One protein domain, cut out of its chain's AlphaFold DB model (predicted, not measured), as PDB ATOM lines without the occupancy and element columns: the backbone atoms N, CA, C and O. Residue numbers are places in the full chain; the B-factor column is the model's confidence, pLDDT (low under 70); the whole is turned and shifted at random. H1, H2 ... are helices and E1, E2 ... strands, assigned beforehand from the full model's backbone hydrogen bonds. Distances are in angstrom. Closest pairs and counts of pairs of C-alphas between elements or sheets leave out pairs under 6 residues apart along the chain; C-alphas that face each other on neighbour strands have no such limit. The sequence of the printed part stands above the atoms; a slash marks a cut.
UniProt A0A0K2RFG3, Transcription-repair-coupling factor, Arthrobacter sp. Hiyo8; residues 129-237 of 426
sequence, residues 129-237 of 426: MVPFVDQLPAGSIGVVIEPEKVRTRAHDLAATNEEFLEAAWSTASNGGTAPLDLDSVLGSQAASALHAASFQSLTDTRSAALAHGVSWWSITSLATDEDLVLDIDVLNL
ATOM      1  N   MET A 129     -58.044  96.584  25.762       87.56
ATOM      2  CA  MET A 129     -57.415  95.280  25.958       87.56
ATOM      3  C   MET A 129     -56.229  95.477  26.898       87.56
ATOM      4  O   MET A 129     -55.423  96.383  26.689       87.56
ATOM      5  N   VAL A 130     -56.141  94.662  27.948       88.25
ATOM      6  CA  VAL A 130     -55.108  94.787  28.986       88.25
ATOM      7  C   VAL A 130     -54.226  93.538  28.972       88.25
ATOM      8  O   VAL A 130     -54.772  92.432  28.912       88.25
ATOM      9  N   PRO A 131     -52.891  93.672  29.039       87.50
ATOM     10  CA  PRO A 131     -51.997  92.531  29.177       87.50
ATOM     11  C   PRO A 131     -52.341  91.673  30.396       87.50
ATOM     12  O   PRO A 131     -52.698  92.175  31.459       87.50
ATOM     13  N   PHE A 132     -52.168  90.358  30.266       90.56
ATOM     14  CA  PHE A 132     -52.418  89.425  31.369       90.56
ATOM     15  C   PHE A 132     -51.553  89.721  32.605       90.56
ATOM     16  O   PHE A 132     -52.021  89.588  33.733       90.56
ATOM     17  N   VAL A 133     -50.304  90.150  32.402       91.00
ATOM     18  CA  VAL A 133     -49.372  90.471  33.496       91.00
ATOM     19  C   VAL A 133     -49.864  91.619  34.380       91.00
ATOM     20  O   VAL A 133     -49.564  91.620  35.569       91.00
ATOM     21  N   ASP A 134     -50.691  92.518  33.838       89.38
ATOM     22  CA  ASP A 134     -51.289  93.639  34.574       89.38
ATOM     23  C   ASP A 134     -52.449  93.194  35.481       89.38
ATOM     24  O   ASP A 134     -52.951  93.978  36.285       89.38
ATOM     25  N   GLN A 135     -52.913  91.948  35.343       92.62
ATOM     26  CA  GLN A 135     -53.935  91.351  36.211       92.62
ATOM     27  C   GLN A 135     -53.323  90.628  37.419       92.62
ATOM     28  O   GLN A 135     -54.051  90.175  38.305       92.62
ATOM     29  N   LEU A 136     -51.995  90.477  37.458       93.88
ATOM     30  CA  LEU A 136     -51.308  89.803  38.553       93.88
ATOM     31  C   LEU A 136     -51.098  90.771  39.727       93.88
ATOM     32  O   LEU A 136     -50.674  91.901  39.510       93.88
ATOM     33  N   PRO A 137     -51.315  90.347  40.986       95.50
ATOM     34  CA  PRO A 137     -51.012  91.190  42.138       95.50
ATOM     35  C   PRO A 137     -49.543  91.629  42.155       95.50
ATOM     36  O   PRO A 137     -48.647  90.816  41.907       95.50
ATOM     37  N   ALA A 138     -49.280  92.885  42.523       93.75
ATOM     38  CA  ALA A 138     -47.918  93.367  42.742       93.75
ATOM     39  C   ALA A 138     -47.180  92.475  43.762       93.75
ATOM     40  O   ALA A 138     -47.746  92.083  44.785       93.75
ATOM     41  N   GLY A 139     -45.921  92.139  43.475       94.50
ATOM     42  CA  GLY A 139     -45.136  91.165  44.239       94.50
ATOM     43  C   GLY A 139     -45.289  89.712  43.771       94.50
ATOM     44  O   GLY A 139     -44.627  88.832  44.321       94.50
ATOM     45  N   SER A 140     -46.117  89.438  42.755       96.50
ATOM     46  CA  SER A 140     -46.160  88.120  42.106       96.50
ATOM     47  C   SER A 140     -44.810  87.758  41.477       96.50
ATOM     48  O   SER A 140     -44.037  88.630  41.078       96.50
ATOM     49  N   ILE A 141     -44.533  86.458  41.349       95.19
ATOM     50  CA  ILE A 141     -43.323  85.937  40.702       95.19
ATOM     51  C   ILE A 141     -43.726  85.221  39.412       95.19
ATOM     52  O   ILE A 141     -44.361  84.169  39.450       95.19
ATOM     53  N   GLY A 142     -43.349  85.788  38.267       93.75
ATOM     54  CA  GLY A 142     -43.438  85.137  36.966       93.75
ATOM     55  C   GLY A 142     -42.218  84.252  36.727       93.75
ATOM     56  O   GLY A 142     -41.088  84.724  36.828       93.75
ATOM     57  N   VAL A 143     -42.437  82.976  36.399       94.75
ATOM     58  CA  VAL A 143     -41.371  82.010  36.094       94.75
ATOM     59  C   VAL A 143     -41.525  81.523  34.658       94.75
ATOM     60  O   VAL A 143     -42.524  80.892  34.312       94.75
ATOM     61  N   VAL A 144     -40.523  81.788  33.821       93.88
ATOM     62  CA  VAL A 144     -40.479  81.345  32.425       93.88
ATOM     63  C   VAL A 144     -39.601  80.107  32.298       93.88
ATOM     64  O   VAL A 144     -38.394  80.157  32.524       93.88
ATOM     65  N   ILE A 145     -40.210  78.989  31.913       93.69
ATOM     66  CA  ILE A 145     -39.511  77.719  31.699       93.69
ATOM     67  C   ILE A 145     -39.078  77.635  30.234       93.69
ATOM     68  O   ILE A 145     -39.905  77.759  29.334       93.69
ATOM     69  N   GLU A 146     -37.789  77.402  30.007       92.50
ATOM     70  CA  GLU A 146     -37.134  77.392  28.695       92.50
ATOM     71  C   GLU A 146     -37.384  78.687  27.896       92.50
ATOM     72  O   GLU A 146     -38.064  78.667  26.864       92.50
ATOM     73  N   PRO A 147     -36.829  79.832  28.347       91.12
ATOM     74  CA  PRO A 147     -37.131  81.157  27.802       91.12
ATOM     75  C   PRO A 147     -36.860  81.280  26.300       91.12
ATOM     76  O   PRO A 147     -37.621  81.950  25.611       91.12
ATOM     77  N   GLU A 148     -35.843  80.601  25.764       89.56
ATOM     78  CA  GLU A 148     -35.560  80.616  24.323       89.56
ATOM     79  C   GLU A 148     -36.655  79.902  23.512       89.56
ATOM     80  O   GLU A 148     -37.092  80.413  22.483       89.56
ATOM     81  N   LYS A 149     -37.198  78.779  24.009       93.25
ATOM     82  CA  LYS A 149     -38.348  78.112  23.367       93.25
ATOM     83  C   LYS A 149     -39.596  78.987  23.430       93.25
ATOM     84  O   LYS A 149     -40.337  79.066  22.452       93.25
ATOM     85  N   VAL A 150     -39.820  79.650  24.566       94.19
ATOM     86  CA  VAL A 150     -40.938  80.587  24.742       94.19
ATOM     87  C   VAL A 150     -40.792  81.784  23.804       94.19
ATOM     88  O   VAL A 150     -41.776  82.178  23.187       94.19
ATOM     89  N   ARG A 151     -39.579  82.323  23.631       92.50
ATOM     90  CA  ARG A 151     -39.299  83.434  22.711       92.50
ATOM     91  C   ARG A 151     -39.619  83.058  21.269       92.50
ATOM     92  O   ARG A 151     -40.362  83.790  20.621       92.50
ATOM     93  N   THR A 152     -39.118  81.918  20.789       93.25
ATOM     94  CA  THR A 152     -39.433  81.427  19.438       93.25
ATOM     95  C   THR A 152     -40.935  81.232  19.275       93.25
ATOM     96  O   THR A 152     -41.520  81.725  18.318       93.25
ATOM     97  N   ARG A 153     -41.595  80.607  20.259       94.88
ATOM     98  CA  ARG A 153     -43.042  80.386  20.197       94.88
ATOM     99  C   ARG A 153     -43.844  81.688  20.187       94.88
ATOM    100  O   ARG A 153     -44.849  81.753  19.489       94.88
ATOM    101  N   ALA A 154     -43.429  82.700  20.947       92.88
ATOM    102  CA  ALA A 154     -44.071  84.011  20.953       92.88
ATOM    103  C   ALA A 154     -43.949  84.696  19.583       92.88
ATOM    104  O   ALA A 154     -44.936  85.221  19.079       92.88
ATOM    105  N   HIS A 155     -42.771  84.620  18.956       91.50
ATOM    106  CA  HIS A 155     -42.561  85.130  17.602       91.50
ATOM    107  C   HIS A 155     -43.434  84.396  16.573       91.50
ATOM    108  O   HIS A 155     -44.114  85.040  15.779       91.50
ATOM    109  N   ASP A 156     -43.478  83.060  16.621       93.25
ATOM    110  CA  ASP A 156     -44.325  82.257  15.729       93.25
ATOM    111  C   ASP A 156     -45.810  82.616  15.882       93.25
ATOM    112  O   ASP A 156     -46.532  82.711  14.892       93.25
ATOM    113  N   LEU A 157     -46.278  82.821  17.120       91.94
ATOM    114  CA  LEU A 157     -47.662  83.204  17.408       91.94
ATOM    115  C   LEU A 157     -47.997  84.603  16.888       91.94
ATOM    116  O   LEU A 157     -49.074  84.780  16.326       91.94
ATOM    117  N   ALA A 158     -47.093  85.571  17.056       88.56
ATOM    118  CA  ALA A 158     -47.274  86.922  16.536       88.56
ATOM    119  C   ALA A 158     -47.370  86.916  15.003       88.56
ATOM    120  O   ALA A 158     -48.366  87.394  14.465       88.56
ATOM    121  N   ALA A 159     -46.423  86.262  14.321       87.88
ATOM    122  CA  ALA A 159     -46.429  86.134  12.862       87.88
ATOM    123  C   ALA A 159     -47.691  85.417  12.350       87.88
ATOM    124  O   ALA A 159     -48.372  85.897  11.450       87.88
ATOM    125  N   THR A 160     -48.065  84.302  12.985       88.06
ATOM    126  CA  THR A 160     -49.285  83.559  12.634       88.06
ATOM    127  C   THR A 160     -50.540  84.421  12.818       88.06
ATOM    128  O   THR A 160     -51.465  84.357  12.013       88.06
ATOM    129  N   ASN A 161     -50.603  85.229  13.880       85.69
ATOM    130  CA  ASN A 161     -51.736  86.113  14.138       85.69
ATOM    131  C   ASN A 161     -51.837  87.245  13.109       85.69
ATOM    132  O   ASN A 161     -52.942  87.556  12.674       85.69
ATOM    133  N   GLU A 162     -50.711  87.833  12.705       82.06
ATOM    134  CA  GLU A 162     -50.666  88.818  11.618       82.06
ATOM    135  C   GLU A 162     -51.198  88.212  10.312       82.06
ATOM    136  O   GLU A 162     -52.120  88.769   9.719       82.06
ATOM    137  N   GLU A 163     -50.740  87.012   9.940       83.62
ATOM    138  CA  GLU A 163     -51.239  86.294   8.758       83.62
ATOM    139  C   GLU A 163     -52.752  86.014   8.834       83.62
ATOM    140  O   GLU A 163     -53.477  86.207   7.856       83.62
ATOM    141  N   PHE A 164     -53.264  85.581   9.995       79.81
ATOM    142  CA  PHE A 164     -54.698  85.342  10.183       79.81
ATOM    143  C   PHE A 164     -55.525  86.625  10.111       79.81
ATOM    144  O   PHE A 164     -56.606  86.602   9.521       79.81
ATOM    145  N   LEU A 165     -55.046  87.725  10.697       74.94
ATOM    146  CA  LEU A 165     -55.715  89.020  10.620       74.94
ATOM    147  C   LEU A 165     -55.758  89.499   9.166       74.94
ATOM    148  O   LEU A 165     -56.833  89.799   8.651       74.94
ATOM    149  N   GLU A 166     -54.633  89.484   8.458       72.88
ATOM    150  CA  GLU A 166     -54.603  89.857   7.043       72.88
ATOM    151  C   GLU A 166     -55.539  88.977   6.198       72.88
ATOM    152  O   GLU A 166     -56.323  89.490   5.394       72.88
ATOM    153  N   ALA A 167     -55.539  87.656   6.396       71.75
ATOM    154  CA  ALA A 167     -56.383  86.730   5.641       71.75
ATOM    155  C   ALA A 167     -57.887  86.894   5.939       71.75
ATOM    156  O   ALA A 167     -58.707  86.912   5.012       71.75
ATOM    157  N   ALA A 168     -58.262  87.023   7.217       67.31
ATOM    158  CA  ALA A 168     -59.654  87.150   7.648       67.31
ATOM    159  C   ALA A 168     -60.304  88.445   7.142       67.31
ATOM    160  O   ALA A 168     -61.498  88.460   6.838       67.31
ATOM    161  N   TRP A 169     -59.519  89.518   7.010       63.59
ATOM    162  CA  TRP A 169     -60.021  90.832   6.609       63.59
ATOM    163  C   TRP A 169     -59.807  91.153   5.120       63.59
ATOM    164  O   TRP A 169     -60.550  91.969   4.577       63.59
ATOM    165  N   SER A 170     -58.892  90.471   4.418       59.19
ATOM    166  CA  SER A 170     -58.713  90.608   2.957       59.19
ATOM    167  C   SER A 170     -59.743  89.825   2.132       59.19
ATOM    168  O   SER A 170     -60.210  90.301   1.095       59.19
ATOM    169  N   THR A 171     -60.163  88.641   2.593       52.41
ATOM    170  CA  THR A 171     -61.126  87.781   1.871       52.41
ATOM    171  C   THR A 171     -62.546  88.345   1.811       52.41
ATOM    172  O   THR A 171     -63.345  87.937   0.966       52.41
ATOM    173  N   ALA A 172     -62.854  89.328   2.650       49.81
ATOM    174  CA  ALA A 172     -64.127  90.029   2.642       49.81
ATOM    175  C   ALA A 172     -64.245  91.137   1.581       49.81
ATOM    176  O   ALA A 172     -65.342  91.635   1.326       49.81
ATOM    177  N   SER A 173     -63.144  91.505   0.922       45.69
ATOM    178  CA  SER A 173     -63.166  92.361  -0.263       45.69
ATOM    179  C   SER A 173     -62.948  91.512  -1.515       45.69
ATOM    180  O   SER A 173     -61.829  91.113  -1.814       45.69
ATOM    181  N   ASN A 174     -64.039  91.212  -2.229       46.19
ATOM    182  CA  ASN A 174     -64.095  90.687  -3.603       46.19
ATOM    183  C   ASN A 174     -62.767  90.167  -4.206       46.19
ATOM    184  O   ASN A 174     -62.170  90.834  -5.048       46.19
ATOM    185  N   GLY A 175     -62.345  88.952  -3.834       43.03
ATOM    186  CA  GLY A 175     -61.457  88.101  -4.643       43.03
ATOM    187  C   GLY A 175     -60.116  88.695  -5.108       43.03
ATOM    188  O   GLY A 175     -59.589  88.241  -6.124       43.03
ATOM    189  N   GLY A 176     -59.567  89.700  -4.421       40.66
ATOM    190  CA  GLY A 176     -58.287  90.314  -4.773       40.66
ATOM    191  C   GLY A 176     -57.094  89.513  -4.246       40.66
ATOM    192  O   GLY A 176     -56.984  89.277  -3.052       40.66
ATOM    193  N   THR A 177     -56.169  89.123  -5.124       39.06
ATOM    194  CA  THR A 177     -54.943  88.359  -4.807       39.06
ATOM    195  C   THR A 177     -53.778  89.229  -4.307       39.06
ATOM    196  O   THR A 177     -52.620  88.902  -4.565       39.06
ATOM    197  N   ALA A 178     -54.048  90.360  -3.652       43.12
ATOM    198  CA  ALA A 178     -53.016  91.250  -3.116       43.12
ATOM    199  C   ALA A 178     -53.202  91.430  -1.599       43.12
ATOM    200  O   ALA A 178     -54.346  91.605  -1.177       43.12
ATOM    201  N   PRO A 179     -52.119  91.411  -0.795       40.72
ATOM    202  CA  PRO A 179     -52.185  91.774   0.617       40.72
ATOM    203  C   PRO A 179     -52.757  93.186   0.735       40.72
ATOM    204  O   PRO A 179     -52.237  94.125   0.126       40.72
ATOM    205  N   LEU A 180     -53.872  93.322   1.443       49.12
ATOM    206  CA  LEU A 180     -54.490  94.612   1.705       49.12
ATOM    207  C   LEU A 180     -53.954  95.134   3.029       49.12
ATOM    208  O   LEU A 180     -53.945  94.414   4.022       49.12
ATOM    209  N   ASP A 181     -53.538  96.393   3.026       52.53
ATOM    210  CA  ASP A 181     -53.184  97.106   4.244       52.53
ATOM    211  C   ASP A 181     -54.436  97.201   5.133       52.53
ATOM    212  O   ASP A 181     -55.476  97.698   4.683       52.53
ATOM    213  N   LEU A 182     -54.371  96.696   6.368       55.97
ATOM    214  CA  LEU A 182     -55.489  96.725   7.318       55.97
ATOM    215  C   LEU A 182     -55.981  98.161   7.550       55.97
ATOM    216  O   LEU A 182     -57.187  98.365   7.680       55.97
ATOM    217  N   ASP A 183     -55.082  99.150   7.483       53.97
ATOM    218  CA  ASP A 183     -55.412 100.580   7.569       53.97
ATOM    219  C   ASP A 183     -56.230 101.086   6.365       53.97
ATOM    220  O   ASP A 183     -56.893 102.122   6.444       53.97
ATOM    221  N   SER A 184     -56.186 100.374   5.235       50.44
ATOM    222  CA  SER A 184     -56.927 100.717   4.014       50.44
ATOM    223  C   SER A 184     -58.314 100.069   3.934       50.44
ATOM    224  O   SER A 184     -59.185 100.577   3.224       50.44
ATOM    225  N   VAL A 185     -58.529  98.965   4.660       52.66
ATOM    226  CA  VAL A 185     -59.787  98.194   4.676       52.66
ATOM    227  C   VAL A 185     -60.637  98.519   5.904       52.66
ATOM    228  O   VAL A 185     -61.866  98.506   5.826       52.66
ATOM    229  N   LEU A 186     -59.994  98.823   7.028       58.22
ATOM    230  CA  LEU A 186     -60.624  99.205   8.285       58.22
ATOM    231  C   LEU A 186     -60.398 100.702   8.520       58.22
ATOM    232  O   LEU A 186     -59.396 101.264   8.091       58.22
ATOM    233  N   GLY A 187     -61.309 101.373   9.231       62.31
ATOM    234  CA  GLY A 187     -61.021 102.726   9.714       62.31
ATOM    235  C   GLY A 187     -59.732 102.730  10.551       62.31
ATOM    236  O   GLY A 187     -59.515 101.810  11.339       62.31
ATOM    237  N   SER A 188     -58.897 103.768  10.427       65.25
ATOM    238  CA  SER A 188     -57.568 103.833  11.072       65.25
ATOM    239  C   SER A 188     -57.585 103.575  12.587       65.25
ATOM    240  O   SER A 188     -56.636 103.035  13.150       65.25
ATOM    241  N   GLN A 189     -58.684 103.913  13.269       69.00
ATOM    242  CA  GLN A 189     -58.859 103.609  14.692       69.00
ATOM    243  C   GLN A 189     -59.114 102.119  14.962       69.00
ATOM    244  O   GLN A 189     -58.598 101.584  15.939       69.00
ATOM    245  N   ALA A 190     -59.890 101.445  14.111       68.88
ATOM    246  CA  ALA A 190     -60.186 100.023  14.254       68.88
ATOM    247  C   ALA A 190     -58.943  99.166  13.976       68.88
ATOM    248  O   ALA A 190     -58.648  98.256  14.750       68.88
ATOM    249  N   ALA A 191     -58.179  99.504  12.932       69.12
ATOM    250  CA  ALA A 191     -56.915  98.843  12.615       69.12
ATOM    251  C   ALA A 191     -55.890  98.991  13.754       69.12
ATOM    252  O   ALA A 191     -55.327  97.997  14.216       69.12
ATOM    253  N   SER A 192     -55.733 100.204  14.296       73.00
ATOM    254  CA  SER A 192     -54.856 100.448  15.447       73.00
ATOM    255  C   SER A 192     -55.269  99.650  16.689       73.00
ATOM    256  O   SER A 192     -54.409  99.075  17.355       73.00
ATOM    257  N   ALA A 193     -56.569  99.561  16.989       74.81
ATOM    258  CA  ALA A 193     -57.064  98.791  18.129       74.81
ATOM    259  C   ALA A 193     -56.822  97.279  17.967       74.81
ATOM    260  O   ALA A 193     -56.405  96.619  18.918       74.81
ATOM    261  N   LEU A 194     -57.029  96.737  16.762       74.38
ATOM    262  CA  LEU A 194     -56.718  95.341  16.438       74.38
ATOM    263  C   LEU A 194     -55.220  95.047  16.580       74.38
ATOM    264  O   LEU A 194     -54.853  94.037  17.177       74.38
ATOM    265  N   HIS A 195     -54.357  95.948  16.105       74.00
ATOM    266  CA  HIS A 195     -52.911  95.794  16.245       74.00
ATOM    267  C   HIS A 195     -52.459  95.883  17.712       74.00
ATOM    268  O   HIS A 195     -51.659  95.067  18.163       74.00
ATOM    269  N   ALA A 196     -53.025  96.807  18.495       74.62
ATOM    270  CA  ALA A 196     -52.725  96.948  19.922       74.62
ATOM    271  C   ALA A 196     -53.123  95.717  20.760       74.62
ATOM    272  O   ALA A 196     -52.584  95.511  21.845       74.62
ATOM    273  N   ALA A 197     -54.053  94.900  20.261       80.31
ATOM    274  CA  ALA A 197     -54.497  93.665  20.900       80.31
ATOM    275  C   ALA A 197     -53.776  92.402  20.399       80.31
ATOM    276  O   ALA A 197     -54.138  91.294  20.798       80.31
ATOM    277  N   SER A 198     -52.786  92.552  19.515       83.62
ATOM    278  CA  SER A 198     -51.971  91.442  19.023       83.62
ATOM    279  C   SER A 198     -51.065  90.857  20.116       83.62
ATOM    280  O   SER A 198     -50.875  91.432  21.193       83.62
ATOM    281  N   PHE A 199     -50.511  89.671  19.852       88.88
ATOM    282  CA  PHE A 199     -49.563  89.047  20.768       88.88
ATOM    283  C   PHE A 199     -48.299  89.899  20.910       88.88
ATOM    284  O   PHE A 199     -47.641  90.230  19.928       88.88
ATOM    285  N   GLN A 200     -47.933  90.206  22.154       88.75
ATOM    286  CA  GLN A 200     -46.714  90.947  22.465       88.75
ATOM    287  C   GLN A 200     -45.481  90.042  22.449       88.75
ATOM    288  O   GLN A 200     -45.557  88.838  22.713       88.75
ATOM    289  N   SER A 201     -44.313  90.639  22.204       91.31
ATOM    290  CA  SER A 201     -43.050  89.919  22.322       91.31
ATOM    291  C   SER A 201     -42.774  89.521  23.778       91.31
ATOM    292  O   SER A 201     -43.288  90.113  24.735       91.31
ATOM    293  N   LEU A 202     -41.897  88.530  23.971       91.75
ATOM    294  CA  LEU A 202     -41.456  88.144  25.314       91.75
ATOM    295  C   LEU A 202     -40.749  89.305  26.040       91.75
ATOM    296  O   LEU A 202     -40.861  89.432  27.258       91.75
ATOM    297  N   THR A 203     -40.043  90.160  25.296       91.81
ATOM    298  CA  THR A 203     -39.333  91.329  25.833       91.81
ATOM    299  C   THR A 203     -40.303  92.393  26.339       91.81
ATOM    300  O   THR A 203     -40.116  92.919  27.439       91.81
ATOM    301  N   ASP A 204     -41.362  92.674  25.580       91.38
ATOM    302  CA  ASP A 204     -42.388  93.645  25.976       91.38
ATOM    303  C   ASP A 204     -43.182  93.122  27.171       91.38
ATOM    304  O   ASP A 204     -43.351  93.830  28.162       91.38
ATOM    305  N   THR A 205     -43.544  91.835  27.140       92.50
ATOM    306  CA  THR A 205     -44.222  91.157  28.253       92.50
ATOM    307  C   THR A 205     -43.394  91.227  29.539       92.50
ATOM    308  O   THR A 205     -43.926  91.529  30.607       92.50
ATOM    309  N   ARG A 206     -42.075  90.996  29.452       93.12
ATOM    310  CA  ARG A 206     -41.158  91.144  30.592       93.12
ATOM    311  C   ARG A 206     -41.125  92.580  31.106       93.12
ATOM    312  O   ARG A 206     -41.151  92.795  32.314       93.12
ATOM    313  N   SER A 207     -41.052  93.554  30.204       92.94
ATOM    314  CA  SER A 207     -40.997  94.973  30.568       92.94
ATOM    315  C   SER A 207     -42.277  95.416  31.281       92.94
ATOM    316  O   SER A 207     -42.198  96.071  32.320       92.94
ATOM    317  N   ALA A 208     -43.443  94.985  30.789       92.06
ATOM    318  CA  ALA A 208     -44.739  95.218  31.422       92.06
ATOM    319  C   ALA A 208     -44.832  94.554  32.806       92.06
ATOM    320  O   ALA A 208     -45.203  95.209  33.777       92.06
ATOM    321  N   ALA A 209     -44.398  93.295  32.930       93.81
ATOM    322  CA  ALA A 209     -44.374  92.587  34.209       93.81
ATOM    323  C   ALA A 209     -43.541  93.334  35.267       93.81
ATOM    324  O   ALA A 209     -44.019  93.581  36.374       93.81
ATOM    325  N   LEU A 210     -42.323  93.761  34.914       93.75
ATOM    326  CA  LEU A 210     -41.451  94.510  35.825       93.75
ATOM    327  C   LEU A 210     -42.046  95.875  36.202       93.75
ATOM    328  O   LEU A 210     -41.983  96.263  37.368       93.75
ATOM    329  N   ALA A 211     -42.666  96.578  35.249       94.12
ATOM    330  CA  ALA A 211     -43.356  97.840  35.510       94.12
ATOM    331  C   ALA A 211     -44.557  97.668  36.461       94.12
ATOM    332  O   ALA A 211     -44.834  98.560  37.264       94.12
ATOM    333  N   HIS A 212     -45.226  96.511  36.419       94.12
ATOM    334  CA  HIS A 212     -46.332  96.153  37.310       94.12
ATOM    335  C   HIS A 212     -45.874  95.566  38.665       94.12
ATOM    336  O   HIS A 212     -46.690  95.159  39.492       94.12
ATOM    337  N   GLY A 213     -44.564  95.510  38.932       94.81
ATOM    338  CA  GLY A 213     -44.024  94.947  40.173       94.81
ATOM    339  C   GLY A 213     -44.116  93.420  40.249       94.81
ATOM    340  O   GLY A 213     -44.124  92.858  41.346       94.81
ATOM    341  N   VAL A 214     -44.192  92.743  39.103       96.00
ATOM    342  CA  VAL A 214     -44.103  91.286  38.987       96.00
ATOM    343  C   VAL A 214     -42.644  90.910  38.730       96.00
ATOM    344  O   VAL A 214     -42.024  91.366  37.769       96.00
ATOM    345  N   SER A 215     -42.078  90.068  39.595       93.94
ATOM    346  CA  SER A 215     -40.708  89.569  39.433       93.94
ATOM    347  C   SER A 215     -40.610  88.637  38.227       93.94
ATOM    348  O   SER A 215     -41.552  87.903  37.941       93.94
ATOM    349  N   TRP A 216     -39.460  88.615  37.553       92.94
ATOM    350  CA  TRP A 216     -39.262  87.818  36.341       92.94
ATOM    351  C   TRP A 216     -38.097  86.842  36.485       92.94
ATOM    352  O   TRP A 216     -36.937  87.248  36.486       92.94
ATOM    353  N   TRP A 217     -38.419  85.559  36.591       93.19
ATOM    354  CA  TRP A 217     -37.479  84.462  36.779       93.19
ATOM    355  C   TRP A 217     -37.477  83.571  35.544       93.19
ATOM    356  O   TRP A 217     -38.487  83.441  34.851       93.19
ATOM    357  N   SER A 218     -36.353  82.915  35.286       91.56
ATOM    358  CA  SER A 218     -36.238  81.945  34.201       91.56
ATOM    359  C   SER A 218     -35.585  80.659  34.674       91.56
ATOM    360  O   SER A 218     -34.622  80.695  35.433       91.56
ATOM    361  N   ILE A 219     -36.089  79.532  34.178       91.81
ATOM    362  CA  ILE A 219     -35.492  78.211  34.370       91.81
ATOM    363  C   ILE A 219     -35.134  77.670  32.992       91.81
ATOM    364  O   ILE A 219     -36.001  77.581  32.124       91.81
ATOM    365  N   THR A 220     -33.877  77.294  32.780       89.06
ATOM    366  CA  THR A 220     -33.431  76.657  31.536       89.06
ATOM    367  C   THR A 220     -32.511  75.481  31.825       89.06
ATOM    368  O   THR A 220     -31.840  75.446  32.853       89.06
ATOM    369  N   SER A 221     -32.501  74.509  30.916       85.19
ATOM    370  CA  SER A 221     -31.552  73.392  30.931       85.19
ATOM    371  C   SER A 221     -30.206  73.739  30.283       85.19
ATOM    372  O   SER A 221     -29.263  72.952  30.365       85.19
ATOM    373  N   LEU A 222     -30.102  74.900  29.626       80.31
ATOM    374  CA  LEU A 222     -28.870  75.349  28.990       80.31
ATOM    375  C   LEU A 222     -27.902  75.890  30.042       80.31
ATOM    376  O   LEU A 222     -28.265  76.742  30.854       80.31
ATOM    377  N   ALA A 223     -26.654  75.419  29.997       67.44
ATOM    378  CA  ALA A 223     -25.587  75.990  30.805       67.44
ATOM    379  C   ALA A 223     -25.451  77.474  30.447       67.44
ATOM    380  O   ALA A 223     -25.202  77.822  29.291       67.44
ATOM    381  N   THR A 224     -25.682  78.339  31.429       63.72
ATOM    382  CA  THR A 224     -25.490  79.776  31.258       63.72
ATOM    383  C   THR A 224     -24.030  80.058  31.576       63.72
ATOM    384  O   THR A 224     -23.585  79.790  32.690       63.72
ATOM    385  N   ASP A 225     -23.269  80.508  30.583       60.22
ATOM    386  CA  ASP A 225     -21.903  80.968  30.813       60.22
ATOM    387  C   ASP A 225     -21.982  82.296  31.582       60.22
ATOM    388  O   ASP A 225     -22.586  83.254  31.088       60.22
ATOM    389  N   GLU A 226     -21.439  82.333  32.801       59.16
ATOM    390  CA  GLU A 226     -21.443  83.526  33.661       59.16
ATOM    391  C   GLU A 226     -20.769  84.720  32.960       59.16
ATOM    392  O   GLU A 226     -21.168  85.865  33.174       59.16
ATOM    393  N   ASP A 227     -19.837  84.457  32.037       57.56
ATOM    394  CA  ASP A 227     -19.149  85.484  31.249       57.56
ATOM    395  C   ASP A 227     -20.027  86.090  30.130       57.56
ATOM    396  O   ASP A 227     -19.733  87.179  29.628       57.56
ATOM    397  N   LEU A 228     -21.110  85.413  29.719       56.41
ATOM    398  CA  LEU A 228     -21.996  85.849  28.626       56.41
ATOM    399  C   LEU A 228     -23.231  86.624  29.104       56.41
ATOM    400  O   LEU A 228     -23.875  87.293  28.290       56.41
ATOM    401  N   VAL A 229     -23.577  86.552  30.392       59.12
ATOM    402  CA  VAL A 229     -24.790  87.169  30.950       59.12
ATOM    403  C   VAL A 229     -24.419  88.112  32.092       59.12
ATOM    404  O   VAL A 229     -24.599  87.818  33.269       59.12
ATOM    405  N   LEU A 230     -23.888  89.274  31.716       54.03
ATOM    406  CA  LEU A 230     -23.606  90.360  32.651       54.03
ATOM    407  C   LEU A 230     -24.929  90.864  33.270       54.03
ATOM    408  O   LEU A 230     -25.916  91.048  32.558       54.03
ATOM    409  N   ASP A 231     -24.930  91.094  34.585       64.56
ATOM    410  CA  ASP A 231     -26.023  91.694  35.375       64.56
ATOM    411  C   ASP A 231     -27.275  90.827  35.656       64.56
ATOM    412  O   ASP A 231     -28.360  91.369  35.894       64.56
ATOM    413  N   ILE A 232     -27.163  89.491  35.682       73.38
ATOM    414  CA  ILE A 232     -28.253  88.601  36.132       73.38
ATOM    415  C   ILE A 232     -27.750  87.620  37.199       73.38
ATOM    416  O   ILE A 232     -26.743  86.949  37.000       73.38
ATOM    417  N   ASP A 233     -28.484  87.495  38.309       80.69
ATOM    418  CA  ASP A 233     -28.235  86.454  39.311       80.69
ATOM    419  C   ASP A 233     -28.583  85.074  38.726       80.69
ATOM    420  O   ASP A 233     -29.751  84.768  38.467       80.69
ATOM    421  N   VAL A 234     -27.572  84.230  38.516       83.75
ATOM    422  CA  VAL A 234     -27.742  82.862  38.008       83.75
ATOM    423  C   VAL A 234     -27.539  81.863  39.141       83.75
ATOM    424  O   VAL A 234     -26.518  81.869  39.824       83.75
ATOM    425  N   LEU A 235     -28.510  80.964  39.325       86.38
ATOM    426  CA  LEU A 235     -28.392  79.830  40.238       86.38
ATOM    427  C   LEU A 235     -28.313  78.527  39.445       86.38
ATOM    428  O   LEU A 235     -29.312  78.053  38.901       86.38
ATOM    429  N   ASN A 236     -27.131  77.917  39.435       85.12
ATOM    430  CA  ASN A 236     -26.920  76.625  38.798       85.12
ATOM    431  C   ASN A 236     -27.383  75.485  39.713       85.12
ATOM    432  O   ASN A 236     -26.753  75.160  40.722       85.12
ATOM    433  N   LEU A 237     -28.489  74.846  39.336       85.00
ATOM    434  CA  LEU A 237     -28.917  73.590  39.937       85.00
ATOM    435  C   LEU A 237     -28.190  72.451  39.222       85.00
ATOM    436  O   LEU A 237     -28.504  72.133  38.078       85.00
TER     437      LEU A 237
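AT A GLANCE: This is residues 129 to 237 of the 426 residues of the protein "Transcription-repair-coupling factor" of Arthrobacter sp. Hiyo8 (UniProt A0A0K2RFG3). A long helix, H2, makes most of the length; past its residue 170 the backbone folds back through H3 and H4 to H5, which packs on H1 and lies near a small sheet of two parallel strands, E1 and E2. Residues 227 to 232 stick out in the tail past E2. The printed part has 109 residues, with H1, E1, H2, H3, H4, H5 and E2 along it, and is mostly helix. It is loose, with a radius of gyration of the C-alphas of 18.7 A, and only just elongated, spanning 58 by 29 by 19 A.

IN THESE COORDINATES: H1, residues 132 to 135, begins at C-alpha 132 (-52.418, 89.425, 31.369). E1 is residues 141 to 145, 12.8 A. H2, residues 147 to 170, is 34.2 A long. H3 is residues 182 to 185 and H4 188 to 196, 12.2 A. H5, residues 202 to 211, is 14.2 A long; E2, residues 215 to 219, 13.5 A, ends at C-alpha 219 (-35.492, 78.211, 34.370).

HOW THE PARTS SIT: H1 touches H5, closest at C-alphas 133 and 209, 5.5 A. E1 and E2 are parallel neighbours at 24 degrees, with N 142 and O 215 at 2.8 A; with H2 to H5 between, they form a strand-helix-strand unit. H2 touches H3 with residues 166 to 170 alone, closest at C-alphas 166 and 182, 6.9 A. With residues 150 to 154 alone, H2 only just touches H5, by 3 pairs of C-alphas within 8 A, closest at 151 and 202, 5.8 A, about perpendicular at 74 degrees. H3 and H4 touch only at the corner, and only just, by 3 pairs, closest at 183 and 191, 5.5 A. H2 and H4 are apart. Every O i to N i+4 pair is within hydrogen-bond range in H2, H4 and H5; H1 and H3 are too short for one.

THE WHOLE: The C-alphas farthest apart, of Asn 174 and Leu 237, are 58.5 A apart. The printed part has no cut; the link H2 to H3 is long, and residues 220 to 237 hold no named element. Confidence is under 70 at residues 168 to 191 and 223 to 231.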